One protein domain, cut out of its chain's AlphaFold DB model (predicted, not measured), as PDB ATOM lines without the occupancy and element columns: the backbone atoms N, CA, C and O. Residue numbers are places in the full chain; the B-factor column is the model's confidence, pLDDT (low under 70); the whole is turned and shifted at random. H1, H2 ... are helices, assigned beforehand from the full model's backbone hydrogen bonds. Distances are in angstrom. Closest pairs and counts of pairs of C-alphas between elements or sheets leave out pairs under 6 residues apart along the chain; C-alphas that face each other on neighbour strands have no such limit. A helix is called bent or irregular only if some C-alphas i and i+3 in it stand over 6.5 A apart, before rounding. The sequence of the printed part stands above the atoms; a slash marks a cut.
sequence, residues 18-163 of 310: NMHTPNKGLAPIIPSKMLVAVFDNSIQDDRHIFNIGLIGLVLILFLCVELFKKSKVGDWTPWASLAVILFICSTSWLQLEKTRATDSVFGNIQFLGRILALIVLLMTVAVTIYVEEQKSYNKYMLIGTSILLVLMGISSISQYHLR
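What this domain is: This is residues 18 to 163 of the 310 residues of an uncharacterized protein of Pediococcus pentosaceus (UniProt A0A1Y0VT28). Helices H3 and H5 lie side by side, running opposite ways, and H2 crosses this pair over one side, with short H1 meeting the first residues of H2. The long H6 turns back after H5 past residues 134 to 141, which stick out, and comes near H2 while staying apart from H5; the whole is loosely put together on the side of H6, and tiny H4 lies toward the far end from that turn. The printed part has 146 residues, with six named helices in the order H1 to H6 and no named strand, and its class is all helix. It is compact, with a radius of gyration of the C-alphas of 16.9 A, and spans 53 by 41 by 32 A.

Where its parts are: Begin at C-alpha 18, at (69.454, 10.217, 319.041); residues 18 to 30 form a long stretch with no named element, whose C-alphas lie 10 to 34 A from the mean of all C-alphas. Next find Pro 31, with its C-alpha at (35.007, -3.209, 323.030), where H1 begins; it covers residues 31 to 39 and is 12.4 A long. After residues 40 to 52 comes H2, residues 53 to 69, measuring 24.7 A. H3 holds residues 77 to 90 and measures 19.8 A. Residues 91 to 105 lead to H4, residues 106 to 109, which is 5.7 A long. H5 runs over residues 112 to 134, 32.8 A; look near residue 119 for a kink of 29 degrees. It is irregular, but only just, with C-alphas 114 and 117 at 6.7 A. H6, residues 139 to 162, is the longest helix by residues and measures 34.6 A; it ends at C-alpha 162, at (35.651, 15.941, 306.975).

How they stand to each other: Start from H2, the hub, which touches three other helices. With residues 60 to 67 alone it touches H3 at a steep tilt of 56 degrees, opposite ways; the closest C-alphas are those of Leu 63 and Ala 80, 6.1 A apart. With residues 56 to 63 alone it touches residues 120 to 127 of H5, the same way at a steep tilt of 56 degrees; the closest C-alphas, of Ile 60 and Met 123, are 6.8 A apart. H3 and H5 touch with 25 pairs of C-alphas within 8 A, at a shallow tilt of 22 degrees, opposite ways; look at Ala 83 and Ile 119, whose C-alphas are the closest at 4.9 A. H1 and H2 only just touch, with 3 pairs of C-alphas within 8 A, the closest being those of Val 38 and Gly 53 at 5.1 A. H6 is close to H2 but not clearly touching, its closest C-alphas being those of Leu 149 and Ile 55, 7.0 A apart. H5 and H6 are apart, and H4 and H5 meet only through their link. Residues 26 to 27 pair with residues 110 to 111, parallel, as strands are. In H1, H2, H3 and H6 every O i to N i+4 pair is within hydrogen-bond range; in H5 it is 16 of 19, and H4 is too short for such a pair.

The domain as a whole: The C-alphas farthest apart are those of Asn 18 and Ser 136, 55.7 A. The printed part has no cut. The links H1 to H2 and H3 to H4 are long, while H4 to H5 and H5 to H6 are tight. Residues 68 to 73, of which 68 to 69 belong to H2, stand free. The mean pLDDT of the printed part is 87.4, and the model's confidence is under 70 at residues 71, 136 and 163.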
ATOM      1  N   ASN A  18      69.959  10.442 317.686       85.94
ATOM      2  CA  ASN A  18      69.454  10.217 319.041       85.94
ATOM      3  C   ASN A  18      68.119  10.955 319.202       85.94
ATOM      4  O   ASN A  18      68.116  12.183 319.366       85.94
ATOM      5  N   MET A  19      67.018  10.220 319.080       83.94
ATOM      6  CA  MET A  19      65.656  10.746 319.109       83.94
ATOM      7  C   MET A  19      64.944  10.309 320.382       83.94
ATOM      8  O   MET A  19      65.135   9.195 320.862       83.94
ATOM      9  N   HIS A  20      64.088  11.180 320.899       80.69
ATOM     10  CA  HIS A  20      63.134  10.814 321.928       80.69
ATOM     11  C   HIS A  20      62.081   9.890 321.312       80.69
ATOM     12  O   HIS A  20      61.264  10.310 320.489       80.69
ATOM     13  N   THR A  21      62.125   8.612 321.671       75.75
ATOM     14  CA  THR A  21      61.083   7.662 321.288       75.75
ATOM     15  C   THR A  21      59.853   7.896 322.152       75.75
ATOM     16  O   THR A  21      60.004   8.139 323.353       75.75
ATOM     17  N   PRO A  22      58.645   7.813 321.589       75.12
ATOM     18  CA  PRO A  22      57.449   7.943 322.400       75.12
ATOM     19  C   PRO A  22      57.372   6.797 323.427       75.12
ATOM     20  O   PRO A  22      57.943   5.722 323.230       75.12
ATOM     21  N   ASN A  23      56.709   7.053 324.557       80.31
ATOM     22  CA  ASN A  23      56.708   6.144 325.706       80.31
ATOM     23  C   ASN A  23      56.166   4.753 325.348       80.31
ATOM     24  O   ASN A  23      55.268   4.621 324.509       80.31
ATOM     25  N   LYS A  24      56.682   3.726 326.033       86.00
ATOM     26  CA  LYS A  24      56.131   2.371 325.951       86.00
ATOM     27  C   LYS A  24      54.699   2.335 326.489       86.00
ATOM     28  O   LYS A  24      54.361   3.051 327.428       86.00
ATOM     29  N   GLY A  25      53.871   1.480 325.904       89.25
ATOM     30  CA  GLY A  25      52.494   1.253 326.321       89.25
ATOM     31  C   GLY A  25      51.841   0.106 325.557       89.25
ATOM     32  O   GLY A  25      52.342  -0.348 324.530       89.25
ATOM     33  N   LEU A  26      50.703  -0.361 326.059       91.00
ATOM     34  CA  LEU A  26      49.851  -1.353 325.402       91.00
ATOM     35  C   LEU A  26      48.384  -0.948 325.556       91.00
ATOM     36  O   LEU A  26      47.570  -1.729 326.037       91.00
ATOM     37  N   ALA A  27      48.055   0.298 325.199       92.25
ATOM     38  CA  ALA A  27      46.700   0.804 325.379       92.25
ATOM     39  C   ALA A  27      45.709  -0.078 324.595       92.25
ATOM     40  O   ALA A  27      45.888  -0.254 323.381       92.25
ATOM     41  N   PRO A  28      44.694  -0.646 325.260       94.50
ATOM     42  CA  PRO A  28      43.802  -1.609 324.654       94.50
ATOM     43  C   PRO A  28      42.647  -0.936 323.931       94.50
ATOM     44  O   PRO A  28      42.255   0.194 324.240       94.50
ATOM     45  N   ILE A  29      42.049  -1.690 323.018       94.62
ATOM     46  CA  ILE A  29      40.763  -1.351 322.420       94.62
ATOM     47  C   ILE A  29      39.672  -1.637 323.451       94.62
ATOM     48  O   ILE A  29      39.605  -2.736 324.000       94.62
ATOM     49  N   ILE A  30      38.800  -0.665 323.713       95.25
ATOM     50  CA  ILE A  30      37.651  -0.857 324.601       95.25
ATOM     51  C   ILE A  30      36.479  -1.359 323.743       95.25
ATOM     52  O   ILE A  30      35.981  -0.592 322.915       95.25
ATOM     53  N   PRO A  31      35.995  -2.604 323.926       93.25
ATOM     54  CA  PRO A  31      35.007  -3.209 323.030       93.25
ATOM     55  C   PRO A  31      33.714  -2.408 322.878       93.25
ATOM     56  O   PRO A  31      33.206  -2.288 321.770       93.25
ATOM     57  N   SER A  32      33.199  -1.813 323.958       93.62
ATOM     58  CA  SER A  32      31.980  -0.997 323.897       93.62
ATOM     59  C   SER A  32      32.154   0.232 323.002       93.62
ATOM     60  O   SER A  32      31.299   0.504 322.164       93.62
ATOM     61  N   LYS A  33      33.287   0.935 323.115       93.06
ATOM     62  CA  LYS A  33      33.600   2.083 322.256       93.06
ATOM     63  C   LYS A  33      33.863   1.663 320.810       93.06
ATOM     64  O   LYS A  33      33.402   2.327 319.889       93.06
ATOM     65  N   MET A  34      34.577   0.553 320.619       93.88
ATOM     66  CA  MET A  34      34.827  -0.029 319.299       93.88
ATOM     67  C   MET A  34      33.515  -0.374 318.589       93.88
ATOM     68  O   MET A  34      33.372  -0.049 317.418       93.88
ATOM     69  N   LEU A  35      32.553  -0.999 319.278       93.44
ATOM     70  CA  LEU A  35      31.256  -1.352 318.695       93.44
ATOM     71  C   LEU A  35      30.495  -0.116 318.214       93.44
ATOM     72  O   LEU A  35      30.038  -0.103 317.076       93.44
ATOM     73  N   VAL A  36      30.419   0.935 319.037       93.12
ATOM     74  CA  VAL A  36      29.808   2.213 318.629       93.12
ATOM     75  C   VAL A  36      30.511   2.766 317.385       93.12
ATOM     76  O   VAL A  36      29.859   3.042 316.385       93.12
ATOM     77  N   ALA A  37      31.847   2.817 317.390       90.31
ATOM     78  CA  ALA A  37      32.621   3.308 316.250       90.31
ATOM     79  C   ALA A  37      32.425   2.473 314.968       90.31
ATOM     80  O   ALA A  37      32.434   3.032 313.871       90.31
ATOM     81  N   VAL A  38      32.228   1.155 315.092       92.31
ATOM     82  CA  VAL A  38      31.926   0.257 313.967       92.31
ATOM     83  C   VAL A  38      30.570   0.585 313.345       92.31
ATOM     84  O   VAL A  38      30.482   0.678 312.120       92.31
ATOM     85  N   PHE A  39      29.529   0.764 314.162       90.75
ATOM     86  CA  PHE A  39      28.189   1.096 313.668       90.75
ATOM     87  C   PHE A  39      28.118   2.509 313.089       90.75
ATOM     88  O   PHE A  39      27.459   2.716 312.072       90.75
ATOM     89  N   ASP A  40      28.881   3.442 313.654       89.19
ATOM     90  CA  ASP A  40      29.010   4.804 313.133       89.19
ATOM     91  C   ASP A  40      29.928   4.895 311.901       89.19
ATOM     92  O   ASP A  40      30.116   5.981 311.350       89.19
ATOM     93  N   ASN A  41      30.535   3.778 311.473       87.38
ATOM     94  CA  ASN A  41      31.558   3.712 310.423       87.38
ATOM     95  C   ASN A  41      32.661   4.781 310.593       87.38
ATOM     96  O   ASN A  41      33.098   5.428 309.636       87.38
ATOM     97  N   SER A  42      33.091   4.986 311.839       85.62
ATOM     98  CA  SER A  42      33.936   6.101 312.254       85.62
ATOM     99  C   SER A  42      35.370   5.650 312.532       85.62
ATOM    100  O   SER A  42      35.618   4.698 313.273       85.62
ATOM    101  N   ILE A  43      36.331   6.417 312.013       82.38
ATOM    102  CA  ILE A  43      37.751   6.352 312.377       82.38
ATOM    103  C   ILE A  43      38.076   7.646 313.135       82.38
ATOM    104  O   ILE A  43      37.710   8.730 312.679       82.38
ATOM    105  N   GLN A  44      38.735   7.558 314.289       78.62
ATOM    106  CA  GLN A  44      39.204   8.727 315.052       78.62
ATOM    107  C   GLN A  44      40.591   8.443 315.641       78.62
ATOM    108  O   GLN A  44      41.040   7.297 315.634       78.62
ATOM    109  N   ASP A  45      41.253   9.479 316.156       73.81
ATOM    110  CA  ASP A  45      42.616   9.383 316.702       73.81
ATOM    111  C   ASP A  45      42.659   8.989 318.197       73.81
ATOM    112  O   ASP A  45      43.698   9.113 318.847       73.81
ATOM    113  N   ASP A  46      41.569   8.425 318.737       84.88
ATOM    114  CA  ASP A  46      41.556   7.804 320.067       84.88
ATOM    115  C   ASP A  46      42.068   6.353 319.991       84.88
ATOM    116  O   ASP A  46      41.479   5.458 319.377       84.88
ATOM    117  N   ARG A  47      43.169   6.098 320.701       85.31
ATOM    118  CA  ARG A  47      43.802   4.777 320.856       85.31
ATOM    119  C   ARG A  47      42.870   3.666 321.353       85.31
ATOM    120  O   ARG A  47      43.166   2.498 321.114       85.31
ATOM    121  N   HIS A  48      41.766   3.998 322.020       90.81
ATOM    122  CA  HIS A  48      40.843   3.032 322.616       90.81
ATOM    123  C   HIS A  48      39.656   2.643 321.722       90.81
ATOM    124  O   HIS A  48      38.895   1.754 322.108       90.81
ATOM    125  N   ILE A  49      39.481   3.279 320.557       89.94
ATOM    126  CA  ILE A  49      38.307   3.065 319.682       89.94
ATOM    127  C   ILE A  49      38.637   2.417 318.330       89.94
ATOM    128  O   ILE A  49      37.765   2.285 317.469       89.94
ATOM    129  N   PHE A  50      39.902   2.034 318.134       89.50
ATOM    130  CA  PHE A  50      40.368   1.341 316.935       89.50
ATOM    131  C   PHE A  50      39.459   0.154 316.607       89.50
ATOM    132  O   PHE A  50      39.096  -0.615 317.494       89.50
ATOM    133  N   ASN A  51      39.101  -0.006 315.334       90.88
ATOM    134  CA  ASN A  51      38.176  -1.044 314.894       90.88
ATOM    135  C   ASN A  51      38.521  -1.575 313.493       90.88
ATOM    136  O   ASN A  51      39.294  -0.965 312.758       90.88
ATOM    137  N   ILE A  52      37.953  -2.734 313.143       89.94
ATOM    138  CA  ILE A  52      38.149  -3.430 311.855       89.94
ATOM    139  C   ILE A  52      36.971  -3.240 310.882       89.94
ATOM    140  O   ILE A  52      36.851  -3.970 309.898       89.94
ATOM    141  N   GLY A  53      36.088  -2.276 311.164       89.94
ATOM    142  CA  GLY A  53      34.847  -2.055 310.426       89.94
ATOM    143  C   GLY A  53      33.796  -3.151 310.635       89.94
ATOM    144  O   GLY A  53      34.055  -4.207 311.214       89.94
ATOM    145  N   LEU A  54      32.582  -2.894 310.143       90.75
ATOM    146  CA  LEU A  54      31.434  -3.785 310.350       90.75
ATOM    147  C   LEU A  54      31.630  -5.143 309.679       90.75
ATOM    148  O   LEU A  54      31.416  -6.176 310.303       90.75
ATOM    149  N   ILE A  55      32.085  -5.146 308.426       88.06
ATOM    150  CA  ILE A  55      32.315  -6.388 307.679       88.06
ATOM    151  C   ILE A  55      33.415  -7.210 308.355       88.06
ATOM    152  O   ILE A  55      33.246  -8.412 308.538       88.06
ATOM    153  N   GLY A  56      34.504  -6.571 308.796       90.44
ATOM    154  CA  GLY A  56      35.559  -7.260 309.537       90.44
ATOM    155  C   GLY A  56      35.055  -7.854 310.852       90.44
ATOM    156  O   GLY A  56      35.378  -8.995 311.171       90.44
ATOM    157  N   LEU A  57      34.205  -7.125 311.582       93.06
ATOM    158  CA  LEU A  57      33.588  -7.622 312.810       93.06
ATOM    159  C   LEU A  57      32.672  -8.829 312.547       93.06
ATOM    160  O   LEU A  57      32.729  -9.815 313.277       93.06
ATOM    161  N   VAL A  58      31.854  -8.787 311.496       91.81
ATOM    162  CA  VAL A  58      30.997  -9.920 311.116       91.81
ATOM    163  C   VAL A  58      31.844 -11.137 310.742       91.81
ATOM    164  O   VAL A  58      31.561 -12.240 311.206       91.81
ATOM    165  N   LEU A  59      32.906 -10.948 309.956       91.12
ATOM    166  CA  LEU A  59      33.790 -12.035 309.533       91.12
ATOM    167  C   LEU A  59      34.538 -12.673 310.708       91.12
ATOM    168  O   LEU A  59      34.629 -13.897 310.770       91.12
ATOM    169  N   ILE A  60      35.038 -11.886 311.665       94.25
ATOM    170  CA  ILE A  60      35.746 -12.460 312.816       94.25
ATOM    171  C   ILE A  60      34.797 -13.207 313.762       94.25
ATOM    172  O   ILE A  60      35.166 -14.252 314.297       94.25
ATOM    173  N   LEU A  61      33.558 -12.725 313.927       94.25
ATOM    174  CA  LEU A  61      32.518 -13.437 314.673       94.25
ATOM    175  C   LEU A  61      32.115 -14.734 313.967       94.25
ATOM    176  O   LEU A  61      31.995 -15.768 314.620       94.25
ATOM    177  N   PHE A  62      31.963 -14.695 312.643       92.19
ATOM    178  CA  PHE A  62      31.711 -15.875 311.821       92.19
ATOM    179  C   PHE A  62      32.807 -16.932 312.011       92.19
ATOM    180  O   PHE A  62      32.499 -18.059 312.387       92.19
ATOM    181  N   LEU A  63      34.083 -16.558 311.852       93.12
ATOM    182  CA  LEU A  63      35.207 -17.474 312.069       93.12
ATOM    183  C   LEU A  63      35.221 -18.038 313.494       93.12
ATOM    184  O   LEU A  63      35.489 -19.220 313.677       93.12
ATOM    185  N   CYS A  64      34.909 -17.216 314.499       93.88
ATOM    186  CA  CYS A  64      34.811 -17.661 315.887       93.88
ATOM    187  C   CYS A  64      33.743 -18.756 316.050       93.88
ATOM    188  O   CYS A  64      34.029 -19.813 316.604       93.88
ATOM    189  N   VAL A  65      32.538 -18.552 315.509       92.75
ATOM    190  CA  VAL A  65      31.452 -19.548 315.548       92.75
ATOM    191  C   VAL A  65      31.836 -20.828 314.804       92.75
ATOM    192  O   VAL A  65      31.620 -21.926 315.319       92.75
ATOM    193  N   GLU A  66      32.426 -20.707 313.616       90.56
ATOM    194  CA  GLU A  66      32.846 -21.862 312.820       90.56
ATOM    195  C   GLU A  66      33.953 -22.667 313.514       90.56
ATOM    196  O   GLU A  66      33.950 -23.895 313.439       90.56
ATOM    197  N   LEU A  67      34.857 -22.018 314.261       92.88
ATOM    198  CA  LEU A  67      35.853 -22.717 315.080       92.88
ATOM    199  C   LEU A  67      35.203 -23.619 316.144       92.88
ATOM    200  O   LEU A  67      35.726 -24.701 316.400       92.88
ATOM    201  N   PHE A  68      34.067 -23.212 316.727       89.44
ATOM    202  CA  PHE A  68      33.356 -23.989 317.755       89.44
ATOM    203  C   PHE A  68      32.462 -25.101 317.199       89.44
ATOM    204  O   PHE A  68      32.286 -26.124 317.854       89.44
ATOM    205  N   LYS A  69      31.875 -24.923 316.011       87.25
ATOM    206  CA  LYS A  69      30.988 -25.936 315.403       87.25
ATOM    207  C   LYS A  69      31.731 -27.142 314.842       87.25
ATOM    208  O   LYS A  69      31.135 -28.182 314.567       87.25
ATOM    209  N   LYS A  70      33.017 -26.978 314.580       73.81
ATOM    210  CA  LYS A  70      33.758 -27.884 313.724       73.81
ATOM    211  C   LYS A  70      34.243 -29.130 314.459       73.81
ATOM    212  O   LYS A  70      34.854 -29.049 315.518       73.81
ATOM    213  N   SER A  71      34.080 -30.281 313.809       62.59
ATOM    214  CA  SER A  71      34.530 -31.585 314.312       62.59
ATOM    215  C   SER A  71      35.973 -31.968 313.935       62.59
ATOM    216  O   SER A  71      36.553 -32.815 314.608       62.59
ATOM    217  N   LYS A  72      36.583 -31.375 312.889       73.56
ATOM    218  CA  LYS A  72      37.942 -31.726 312.403       73.56
ATOM    219  C   LYS A  72      38.797 -30.520 312.014       73.56
ATOM    220  O   LYS A  72      38.285 -29.578 311.428       73.56
ATOM    221  N   VAL A  73      40.106 -30.546 312.288       80.81
ATOM    222  CA  VAL A  73      41.057 -29.482 311.896       80.81
ATOM    223  C   VAL A  73      41.129 -29.333 310.367       80.81
ATOM    224  O   VAL A  73      41.346 -30.329 309.695       80.81
ATOM    225  N   GLY A  74      40.903 -28.118 309.843       84.81
ATOM    226  CA  GLY A  74      41.032 -27.773 308.414       84.81
ATOM    227  C   GLY A  74      42.115 -26.706 308.229       84.81
ATOM    228  O   GLY A  74      42.538 -26.103 309.224       84.81
ATOM    229  N   ASP A  75      42.548 -26.430 307.005       91.12
ATOM    230  CA  ASP A  75      43.741 -25.611 306.740       91.12
ATOM    231  C   ASP A  75      43.525 -24.131 307.086       91.12
ATOM    232  O   ASP A  75      44.456 -23.430 307.484       91.12
ATOM    233  N   TRP A  76      42.278 -23.655 307.058       93.12
ATOM    234  CA  TRP A  76      41.907 -22.308 307.519       93.12
ATOM    235  C   TRP A  76      42.006 -22.119 309.044       93.12
ATOM    236  O   TRP A  76      42.020 -20.991 309.547       93.12
ATOM    237  N   THR A  77      42.050 -23.215 309.806       93.44
ATOM    238  CA  THR A  77      41.843 -23.202 311.264       93.44
ATOM    239  C   THR A  77      42.951 -22.481 312.023       93.44
ATOM    240  O   THR A  77      42.613 -21.624 312.837       93.44
ATOM    241  N   PRO A  78      44.251 -22.747 311.778       94.81
ATOM    242  CA  PRO A  78      45.322 -22.049 312.490       94.81
ATOM    243  C   PRO A  78      45.261 -20.534 312.276       94.81
ATOM    244  O   PRO A  78      45.466 -19.762 313.213       94.81
ATOM    245  N   TRP A  79      44.909 -20.109 311.058       96.62
ATOM    246  CA  TRP A  79      44.772 -18.702 310.688       96.62
ATOM    247  C   TRP A  79      43.606 -18.031 311.416       96.62
ATOM    248  O   TRP A  79      43.782 -16.958 311.995       96.62
ATOM    249  N   ALA A  80      42.439 -18.683 311.453       95.69
ATOM    250  CA  ALA A  80      41.285 -18.191 312.199       95.69
ATOM    251  C   ALA A  80      41.552 -18.148 313.707       95.69
ATOM    252  O   ALA A  80      41.270 -17.136 314.346       95.69
ATOM    253  N   SER A  81      42.135 -19.207 314.277       95.62
ATOM    254  CA  SER A  81      42.483 -19.248 315.699       95.62
ATOM    255  C   SER A  81      43.441 -18.120 316.064       95.62
ATOM    256  O   SER A  81      43.190 -17.400 317.027       95.62
ATOM    257  N   LEU A  82      44.495 -17.905 315.272       96.62
ATOM    258  CA  LEU A  82      45.447 -16.827 315.521       96.62
ATOM    259  C   LEU A  82      44.793 -15.443 315.394       96.62
ATOM    260  O   LEU A  82      45.038 -14.584 316.238       96.62
ATOM    261  N   ALA A  83      43.931 -15.230 314.394       96.81
ATOM    262  CA  ALA A  83      43.196 -13.975 314.229       96.81
ATOM    263  C   ALA A  83      42.288 -13.677 315.436       96.81
ATOM    264  O   ALA A  83      42.330 -12.572 315.976       96.81
ATOM    265  N   VAL A  84      41.511 -14.667 315.890       95.88
ATOM    266  CA  VAL A  84      40.603 -14.534 317.041       95.88
ATOM    267  C   VAL A  84      41.383 -14.306 318.338       95.88
ATOM    268  O   VAL A  84      41.043 -13.398 319.097       95.88
ATOM    269  N   ILE A  85      42.457 -15.065 318.579       95.44
ATOM    270  CA  ILE A  85      43.314 -14.894 319.763       95.44
ATOM    271  C   ILE A  85      43.917 -13.489 319.780       95.44
ATOM    272  O   ILE A  85      43.791 -12.786 320.780       95.44
ATOM    273  N   LEU A  86      44.525 -13.044 318.675       95.19
ATOM    274  CA  LEU A  86      45.120 -11.709 318.595       95.19
ATOM    275  C   LEU A  86      44.075 -10.604 318.760       95.19
ATOM    276  O   LEU A  86      44.360  -9.595 319.405       95.19
ATOM    277  N   PHE A  87      42.867 -10.795 318.227       95.12
ATOM    278  CA  PHE A  87      41.769  -9.859 318.429       95.12
ATOM    279  C   PHE A  87      41.406  -9.737 319.906       95.12
ATOM    280  O   PHE A  87      41.402  -8.625 320.425       95.12
ATOM    281  N   ILE A  88      41.212 -10.851 320.616       93.94
ATOM    282  CA  ILE A  88      40.961 -10.852 322.066       93.94
ATOM    283  C   ILE A  88      42.129 -10.207 322.823       93.94
ATOM    284  O   ILE A  88      41.905  -9.384 323.707       93.94
ATOM    285  N   CYS A  89      43.376 -10.515 322.451       92.81
ATOM    286  CA  CYS A  89      44.555  -9.896 323.050       92.81
ATOM    287  C   CYS A  89      44.623  -8.384 322.826       92.81
ATOM    288  O   CYS A  89      45.225  -7.690 323.638       92.81
ATOM    289  N   SER A  90      44.018  -7.863 321.757       93.12
ATOM    290  CA  SER A  90      44.008  -6.428 321.469       93.12
ATOM    291  C   SER A  90      42.996  -5.630 322.301       93.12
ATOM    292  O   SER A  90      43.096  -4.401 322.380       93.12
ATOM    293  N   THR A  91      42.029  -6.307 322.931       93.50
ATOM    294  CA  THR A  91      40.971  -5.652 323.703       93.50
ATOM    295  C   THR A  91      41.323  -5.491 325.180       93.50
ATOM    296  O   THR A  91      42.256  -6.091 325.718       93.50
ATOM    297  N   SER A  92      40.523  -4.690 325.883       93.25
ATOM    298  CA  SER A  92      40.644  -4.492 327.327       93.25
ATOM    299  C   SER A  92      40.254  -5.726 328.151       93.25
ATOM    300  O   SER A  92      40.371  -5.685 329.373       93.25
ATOM    301  N   TRP A  93      39.806  -6.822 327.524       91.50
ATOM    302  CA  TRP A  93      39.422  -8.050 328.226       91.50
ATOM    303  C   TRP A  93      40.600  -8.710 328.947       91.50
ATOM    304  O   TRP A  93      40.437  -9.148 330.081       91.50
ATOM    305  N   LEU A  94      41.792  -8.733 328.336       87.12
ATOM    306  CA  LEU A  94      42.989  -9.337 328.944       87.12
ATOM    307  C   LEU A  94      43.829  -8.358 329.781       87.12
ATOM    308  O   LEU A  94      44.800  -8.776 330.403       87.12
ATOM    309  N   GLN A  95      43.484  -7.064 329.787       88.50
ATOM    310  CA  GLN A  95      44.184  -6.008 330.541       88.50
ATOM    311  C   GLN A  95      45.719  -6.042 330.389       88.50
ATOM    312  O   GLN A  95      46.452  -5.803 331.350       88.50
ATOM    313  N   LEU A  96      46.222  -6.315 329.173       86.00
ATOM    314  CA  LEU A  96      47.662  -6.462 328.904       86.00
ATOM    315  C   LEU A  96      48.482  -5.236 329.320       86.00
ATOM    316  O   LEU A  96      49.638  -5.384 329.712       86.00
ATOM    317  N   GLU A  97      47.869  -4.052 329.311       85.94
ATOM    318  CA  GLU A  97      48.457  -2.797 329.788       85.94
ATOM    319  C   GLU A  97      48.963  -2.855 331.240       85.94
ATOM    320  O   GLU A  97      49.914  -2.152 331.577       85.94
ATOM    321  N   LYS A  98      48.385  -3.721 332.085       86.69
ATOM    322  CA  LYS A  98      48.764  -3.902 333.498       86.69
ATOM    323  C   LYS A  98      49.796  -5.007 333.718       86.69
ATOM    324  O   LYS A  98      50.146  -5.312 334.855       86.69
ATOM    325  N   THR A  99      50.250  -5.656 332.651       87.44
ATOM    326  CA  THR A  99      51.179  -6.786 332.735       87.44
ATOM    327  C   THR A  99      52.614  -6.344 332.456       87.44
ATOM    328  O   THR A  99      52.863  -5.276 331.897       87.44
ATOM    329  N   ARG A 100      53.583  -7.221 332.750       87.50
ATOM    330  CA  ARG A 100      55.003  -7.020 332.389       87.50
ATOM    331  C   ARG A 100      55.238  -6.892 330.874       87.50
ATOM    332  O   ARG A 100      56.331  -6.517 330.457       87.50
ATOM    333  N   ALA A 101      54.235  -7.186 330.040       84.56
ATOM    334  CA  ALA A 101      54.325  -6.984 328.599       84.56
ATOM    335  C   ALA A 101      54.515  -5.499 328.236       84.56
ATOM    336  O   ALA A 101      55.215  -5.212 327.262       84.56
ATOM    337  N   THR A 102      53.984  -4.568 329.036       86.31
ATOM    338  CA  THR A 102      54.122  -3.117 328.816       86.31
ATOM    339  C   THR A 102      55.582  -2.658 328.889       86.31
ATOM    340  O   THR A 102      56.009  -1.838 328.078       86.31
ATOM    341  N   ASP A 103      56.390  -3.247 329.773       85.31
ATOM    342  CA  ASP A 103      57.806  -2.882 329.926       85.31
ATOM    343  C   ASP A 103      58.731  -3.613 328.935       85.31
ATOM    344  O   ASP A 103      59.890  -3.232 328.735       85.31
ATOM    345  N   SER A 104      58.216  -4.647 328.267       87.94
ATOM    346  CA  SER A 104      58.954  -5.478 327.311       87.94
ATOM    347  C   SER A 104      59.145  -4.801 325.937       87.94
ATOM    348  O   SER A 104      58.910  -3.602 325.765       87.94
ATOM    349  N   VAL A 105      59.593  -5.561 324.929       84.00
ATOM    350  CA  VAL A 105      59.650  -5.101 323.526       84.00
ATOM    351  C   VAL A 105      58.244  -4.832 322.973       84.00
ATOM    352  O   VAL A 105      58.073  -3.925 322.159       84.00
ATOM    353  N   PHE A 106      57.225  -5.546 323.466       84.38
ATOM    354  CA  PHE A 106      55.832  -5.345 323.059       84.38
ATOM    355  C   PHE A 106      55.305  -3.959 323.440       84.38
ATOM    356  O   PHE A 106      54.512  -3.397 322.693       84.38
ATOM    357  N   GLY A 107      55.814  -3.344 324.514       85.19
ATOM    358  CA  GLY A 107      55.483  -1.967 324.887       85.19
ATOM    359  C   GLY A 107      55.764  -0.925 323.798       85.19
ATOM    360  O   GLY A 107      55.152   0.138 323.787       85.19
ATOM    361  N   ASN A 108      56.634  -1.220 322.828       84.88
ATOM    362  CA  ASN A 108      56.872  -0.326 321.690       84.88
ATOM    363  C   ASN A 108      55.687  -0.279 320.702       84.88
ATOM    364  O   ASN A 108      55.654   0.581 319.823       84.88
ATOM    365  N   ILE A 109      54.699  -1.175 320.838       86.31
ATOM    366  CA  ILE A 109      53.452  -1.137 320.063       86.31
ATOM    367  C   ILE A 109      52.608   0.079 320.472       86.31
ATOM    368  O   ILE A 109      51.975   0.677 319.603       86.31
ATOM    369  N   GLN A 110      52.667   0.501 321.743       87.81
ATOM    370  CA  GLN A 110      51.981   1.656 322.352       87.81
ATOM    371  C   GLN A 110      50.458   1.527 322.440       87.81
ATOM    372  O   GLN A 110      49.880   1.750 323.504       87.81
ATOM    373  N   PHE A 111      49.814   1.150 321.337       89.31
ATOM    374  CA  PHE A 111      48.371   0.999 321.203       89.31
ATOM    375  C   PHE A 111      48.078  -0.299 320.454       89.31
ATOM    376  O   PHE A 111      48.534  -0.489 319.322       89.31
ATOM    377  N   LEU A 112      47.296  -1.187 321.064       91.75
ATOM    378  CA  LEU A 112      47.003  -2.512 320.513       91.75
ATOM    379  C   LEU A 112      46.197  -2.450 319.205       91.75
ATOM    380  O   LEU A 112      46.264  -3.375 318.398       91.75
ATOM    381  N   GLY A 113      45.559  -1.309 318.921       89.31
ATOM    382  CA  GLY A 113      44.957  -0.991 317.624       89.31
ATOM    383  C   GLY A 113      45.894  -1.164 316.419       89.31
ATOM    384  O   GLY A 113      45.434  -1.511 315.334       89.31
ATOM    385  N   ARG A 114      47.219  -1.015 316.587       88.25
ATOM    386  CA  ARG A 114      48.198  -1.223 315.499       88.25
ATOM    387  C   ARG A 114      48.276  -2.679 315.018       88.25
ATOM    388  O   ARG A 114      48.727  -2.923 313.902       88.25
ATOM    389  N   ILE A 115      47.825  -3.637 315.830       91.19
ATOM    390  CA  ILE A 115      47.829  -5.072 315.500       91.19
ATOM    391  C   ILE A 115      46.622  -5.443 314.619       91.19
ATOM    392  O   ILE A 115      46.646  -6.472 313.946       91.19
ATOM    393  N   LEU A 116      45.592  -4.589 314.533       91.62
ATOM    394  CA  LEU A 116      44.380  -4.869 313.753       91.62
ATOM    395  C   LEU A 116      44.658  -5.168 312.276       91.62
ATOM    396  O   LEU A 116      44.012  -6.041 311.708       91.62
ATOM    397  N   ALA A 117      45.647  -4.515 311.659       89.44
ATOM    398  CA  ALA A 117      46.023  -4.802 310.274       89.44
ATOM    399  C   ALA A 117      46.508  -6.253 310.086       89.44
ATOM    400  O   ALA A 117      46.165  -6.898 309.096       89.44
ATOM    401  N   LEU A 118      47.265  -6.785 311.054       91.31
ATOM    402  CA  LEU A 118      47.697  -8.184 311.053       91.31
ATOM    403  C   LEU A 118      46.505  -9.124 311.260       91.31
ATOM    404  O   LEU A 118      46.394 -10.129 310.566       91.31
ATOM    405  N   ILE A 119      45.589  -8.778 312.169       94.62
ATOM    406  CA  ILE A 119      44.361  -9.550 312.410       94.62
ATOM    407  C   ILE A 119      43.521  -9.643 311.131       94.62
ATOM    408  O   ILE A 119      43.102 -10.734 310.755       94.62
ATOM    409  N   VAL A 120      43.325  -8.525 310.424       92.12
ATOM    410  CA  VAL A 120      42.576  -8.486 309.158       92.12
ATOM    411  C   VAL A 120      43.254  -9.335 308.079       92.12
ATOM    412  O   VAL A 120      42.564 -10.038 307.341       92.12
ATOM    413  N   LEU A 121      44.588  -9.327 308.004       91.75
ATOM    414  CA  LEU A 121      45.335 -10.176 307.071       91.75
ATOM    415  C   LEU A 121      45.098 -11.667 307.353       91.75
ATOM    416  O   LEU A 121      44.718 -12.406 306.450       91.75
ATOM    417  N   LEU A 122      45.277 -12.096 308.606       95.31
ATOM    418  CA  LEU A 122      45.063 -13.486 309.026       95.31
ATOM    419  C   LEU A 122      43.615 -13.927 308.790       95.31
ATOM    420  O   LEU A 122      43.372 -15.020 308.286       95.31
ATOM    421  N   MET A 123      42.657 -13.052 309.100       94.06
ATOM    422  CA  MET A 123      41.237 -13.272 308.842       94.06
ATOM    423  C   MET A 123      40.955 -13.440 307.345       94.06
ATOM    424  O   MET A 123      40.207 -14.334 306.967       94.06
ATOM    425  N   THR A 124      41.571 -12.624 306.488       90.38
ATOM    426  CA  THR A 124      41.403 -12.719 305.029       90.38
ATOM    427  C   THR A 124      41.919 -14.058 304.502       90.38
ATOM    428  O   THR A 124      41.228 -14.715 303.723       90.38
ATOM    429  N   VAL A 125      43.095 -14.498 304.965       91.81
ATOM    430  CA  VAL A 125      43.648 -15.822 304.629       91.81
ATOM    431  C   VAL A 125      42.699 -16.931 305.093       91.81
ATOM    432  O   VAL A 125      42.333 -17.791 304.295       91.81
ATOM    433  N   ALA A 126      42.239 -16.873 306.345       93.31
ATOM    434  CA  ALA A 126      41.333 -17.869 306.909       93.31
ATOM    435  C   ALA A 126      40.016 -17.979 306.127       93.31
ATOM    436  O   ALA A 126      39.612 -19.078 305.761       93.31
ATOM    437  N   VAL A 127      39.359 -16.851 305.834       89.75
ATOM    438  CA  VAL A 127      38.097 -16.833 305.077       89.75
ATOM    439  C   VAL A 127      38.301 -17.363 303.661       89.75
ATOM    440  O   VAL A 127      37.470 -18.124 303.183       89.75
ATOM    441  N   THR A 128      39.404 -17.003 303.001       87.81
ATOM    442  CA  THR A 128      39.678 -17.462 301.629       87.81
ATOM    443  C   THR A 128      39.813 -18.984 301.578       87.81
ATOM    444  O   THR A 128      39.108 -19.624 300.803       87.81
ATOM    445  N   ILE A 129      40.637 -19.562 302.462       90.31
ATOM    446  CA  ILE A 129      40.827 -21.019 302.542       90.31
ATOM    447  C   ILE A 129      39.520 -21.713 302.944       90.31
ATOM    448  O   ILE A 129      39.144 -22.711 302.341       90.31
ATOM    449  N   TYR A 130      38.782 -21.165 303.918       89.12
ATOM    450  CA  TYR A 130      37.495 -21.724 304.342       89.12
ATOM    451  C   TYR A 130      36.510 -21.815 303.172       89.12
ATOM    452  O   TYR A 130      35.898 -22.854 302.943       89.12
ATOM    453  N   VAL A 131      36.355 -20.725 302.418       85.50
ATOM    454  CA  VAL A 131      35.421 -20.653 301.290       85.50
ATOM    455  C   VAL A 131      35.820 -21.628 300.177       85.50
ATOM    456  O   VAL A 131      34.948 -22.259 299.574       85.50
ATOM    457  N   GLU A 132      37.121 -21.781 299.929       84.56
ATOM    458  CA  GLU A 132      37.661 -22.740 298.965       84.56
ATOM    459  C   GLU A 132      37.402 -24.195 299.390       84.56
ATOM    460  O   GLU A 132      36.883 -24.982 298.597       84.56
ATOM    461  N   GLU A 133      37.657 -24.536 300.658       86.12
ATOM    462  CA  GLU A 133      37.394 -25.870 301.217       86.12
ATOM    463  C   GLU A 133      35.911 -26.254 301.146       86.12
ATOM    464  O   GLU A 133      35.579 -27.394 300.814       86.12
ATOM    465  N   GLN A 134      35.006 -25.311 301.427       81.50
ATOM    466  CA  GLN A 134      33.566 -25.578 301.386       81.50
ATOM    467  C   GLN A 134      33.025 -25.734 299.957       81.50
ATOM    468  O   GLN A 134      31.889 -26.180 299.791       81.50
ATOM    469  N   LYS A 135      33.791 -25.339 298.923       77.00
ATOM    470  CA  LYS A 135      33.398 -25.329 297.495       77.00
ATOM    471  C   LYS A 135      32.032 -24.685 297.206       77.00
ATOM    472  O   LYS A 135      31.467 -24.859 296.128       77.00
ATOM    473  N   SER A 136      31.499 -23.922 298.156       66.12
ATOM    474  CA  SER A 136      30.162 -23.343 298.133       66.12
ATOM    475  C   SER A 136      30.313 -21.835 298.184       66.12
ATOM    476  O   SER A 136      30.176 -21.199 299.228       66.12
ATOM    477  N   TYR A 137      30.686 -21.256 297.044       70.19
ATOM    478  CA  TYR A 137      30.827 -19.814 296.928       70.19
ATOM    479  C   TYR A 137      30.119 -19.286 295.695       70.19
ATOM    480  O   TYR A 137      30.251 -19.786 294.580       70.19
ATOM    481  N   ASN A 138      29.366 -18.215 295.906       76.25
ATOM    482  CA  ASN A 138      28.786 -17.453 294.823       76.25
ATOM    483  C   ASN A 138      29.759 -16.326 294.460       76.25
ATOM    484  O   ASN A 138      30.004 -15.432 295.276       76.25
ATOM    485  N   LYS A 139      30.296 -16.334 293.231       76.81
ATOM    486  CA  LYS A 139      31.233 -15.292 292.768       76.81
ATOM    487  C   LYS A 139      30.659 -13.880 292.950       76.81
ATOM    488  O   LYS A 139      31.397 -12.952 293.259       76.81
ATOM    489  N   TYR A 140      29.345 -13.718 292.782       76.94
ATOM    490  CA  TYR A 140      28.677 -12.427 292.924       76.94
ATOM    491  C   TYR A 140      28.610 -11.972 294.382       76.94
ATOM    492  O   TYR A 140      28.700 -10.777 294.640       76.94
ATOM    493  N   MET A 141      28.530 -12.906 295.335       76.06
ATOM    494  CA  MET A 141      28.626 -12.592 296.762       76.06
ATOM    495  C   MET A 141      30.026 -12.078 297.106       76.06
ATOM    496  O   MET A 141      30.143 -11.043 297.747       76.06
ATOM    497  N   LEU A 142      31.084 -12.728 296.604       76.06
ATOM    498  CA  LEU A 142      32.471 -12.283 296.806       76.06
ATOM    499  C   LEU A 142      32.725 -10.890 296.215       76.06
ATOM    500  O   LEU A 142      33.311 -10.026 296.873       76.06
ATOM    501  N   ILE A 143      32.245 -10.651 294.991       78.44
ATOM    502  CA  ILE A 143      32.317  -9.335 294.342       78.44
ATOM    503  C   ILE A 143      31.528  -8.299 295.154       78.44
ATOM    504  O   ILE A 143      32.048  -7.222 295.437       78.44
ATOM    505  N   GLY A 144      30.309  -8.633 295.584       79.62
ATOM    506  CA  GLY A 144      29.465  -7.760 296.401       79.62
ATOM    507  C   GLY A 144      30.120  -7.373 297.727       79.62
ATOM    508  O   GLY A 144      30.215  -6.187 298.038       79.62
ATOM    509  N   THR A 145      30.652  -8.342 298.479       76.44
ATOM    510  CA  THR A 145      31.386  -8.091 299.730       76.44
ATOM    511  C   THR A 145      32.615  -7.216 299.494       76.44
ATOM    512  O   THR A 145      32.872  -6.301 300.276       76.44
ATOM    513  N   SER A 146      33.341  -7.438 298.395       80.94
ATOM    514  CA  SER A 146      34.509  -6.628 298.032       80.94
ATOM    515  C   SER A 146      34.128  -5.176 297.729       80.94
ATOM    516  O   SER A 146      34.775  -4.254 298.223       80.94
ATOM    517  N   ILE A 147      33.048  -4.952 296.972       84.44
ATOM    518  CA  ILE A 147      32.530  -3.606 296.684       84.44
ATOM    519  C   ILE A 147      32.090  -2.913 297.978       84.44
ATOM    520  O   ILE A 147      32.456  -1.761 298.206       84.44
ATOM    521  N   LEU A 148      31.355  -3.608 298.852       84.00
ATOM    522  CA  LEU A 148      30.913  -3.053 300.133       84.00
ATOM    523  C   LEU A 148      32.096  -2.666 301.029       84.00
ATOM    524  O   LEU A 148      32.084  -1.580 301.604       84.00
ATOM    525  N   LEU A 149      33.142  -3.498 301.103       84.38
ATOM    526  CA  LEU A 149      34.377  -3.180 301.831       84.38
ATOM    527  C   LEU A 149      35.029  -1.894 301.313       84.38
ATOM    528  O   LEU A 149      35.398  -1.027 302.108       84.38
ATOM    529  N   VAL A 150      35.132  -1.745 299.990       86.00
ATOM    530  CA  VAL A 150      35.698  -0.544 299.361       86.00
ATOM    531  C   VAL A 150      34.844   0.686 299.668       86.00
ATOM    532  O   VAL A 150      35.383   1.705 300.095       86.00
ATOM    533  N   LEU A 151      33.519   0.600 299.515       87.19
ATOM    534  CA  LEU A 151      32.610   1.716 299.787       87.19
ATOM    535  C   LEU A 151      32.643   2.146 301.259       87.19
ATOM    536  O   LEU A 151      32.724   3.342 301.544       87.19
ATOM    537  N   MET A 152      32.636   1.195 302.198       85.56
ATOM    538  CA  MET A 152      32.746   1.496 303.628       85.56
ATOM    539  C   MET A 152      34.088   2.143 303.972       85.56
ATOM    540  O   MET A 152      34.110   3.110 304.733       85.56
ATOM    541  N   GLY A 153      35.183   1.657 303.376       86.44
ATOM    542  CA  GLY A 153      36.515   2.243 303.521       86.44
ATOM    543  C   GLY A 153      36.594   3.673 302.983       86.44
ATOM    544  O   GLY A 153      37.099   4.563 303.662       86.44
ATOM    545  N   ILE A 154      36.037   3.933 301.797       87.81
ATOM    546  CA  ILE A 154      35.966   5.289 301.230       87.81
ATOM    547  C   ILE A 154      35.140   6.204 302.141       87.81
ATOM    548  O   ILE A 154      35.565   7.319 302.443       87.81
ATOM    549  N   SER A 155      33.979   5.735 302.608       87.62
ATOM    550  CA  SER A 155      33.112   6.506 303.500       87.62
ATOM    551  C   SER A 155      33.806   6.851 304.816       87.62
ATOM    552  O   SER A 155      33.719   7.995 305.255       87.62
ATOM    553  N   SER A 156      34.491   5.898 305.452       83.88
ATOM    554  CA  SER A 156      35.144   6.123 306.746       83.88
ATOM    555  C   SER A 156      36.346   7.063 306.626       83.88
ATOM    556  O   SER A 156      36.504   7.962 307.452       83.88
ATOM    557  N   ILE A 157      37.136   6.946 305.551       85.12
ATOM    558  CA  ILE A 157      38.229   7.880 305.228       85.12
ATOM    559  C   ILE A 157      37.682   9.283 304.940       85.12
ATOM    560  O   ILE A 157      38.223  10.278 305.425       85.12
ATOM    561  N   SER A 158      36.596   9.379 304.172       84.94
ATOM    562  CA  SER A 158      35.950  10.658 303.872       84.94
ATOM    563  C   SER A 158      35.465  11.339 305.155       84.94
ATOM    564  O   SER A 158      35.821  12.487 305.419       84.94
ATOM    565  N   GLN A 159      34.748  10.610 306.017       82.50
ATOM    566  CA  GLN A 159      34.312  11.130 307.315       82.50
ATOM    567  C   GLN A 159      35.492  11.535 308.204       82.50
ATOM    568  O   GLN A 159      35.449  12.607 308.808       82.50
ATOM    569  N   TYR A 160      36.562  10.734 308.242       81.12
ATOM    570  CA  TYR A 160      37.783  11.043 308.991       81.12
ATOM    571  C   TYR A 160      38.387  12.395 308.582       81.12
ATOM    572  O   TYR A 160      38.794  13.168 309.451       81.12
ATOM    573  N   HIS A 161      38.419  12.698 307.279       78.25
ATOM    574  CA  HIS A 161      38.955  13.957 306.749       78.25
ATOM    575  C   HIS A 161      37.986  15.145 306.845       78.25
ATOM    576  O   HIS A 161      38.437  16.290 306.943       78.25
ATOM    577  N   LEU A 162      36.672  14.901 306.812       76.94
ATOM    578  CA  LEU A 162      35.651  15.941 306.975       76.94
ATOM    579  C   LEU A 162      35.512  16.391 308.438       76.94
ATOM    580  O   LEU A 162      35.281  17.575 308.687       76.94
ATOM    581  N   ARG A 163      35.731  15.485 309.399       69.31
ATOM    582  CA  ARG A 163      35.782  15.757 310.845       69.31
ATOM    583  C   ARG A 163      37.079  16.473 311.245       69.31
ATOM    584  O   ARG A 163      38.027  15.896 311.790       69.31
TER     585      ARG A 163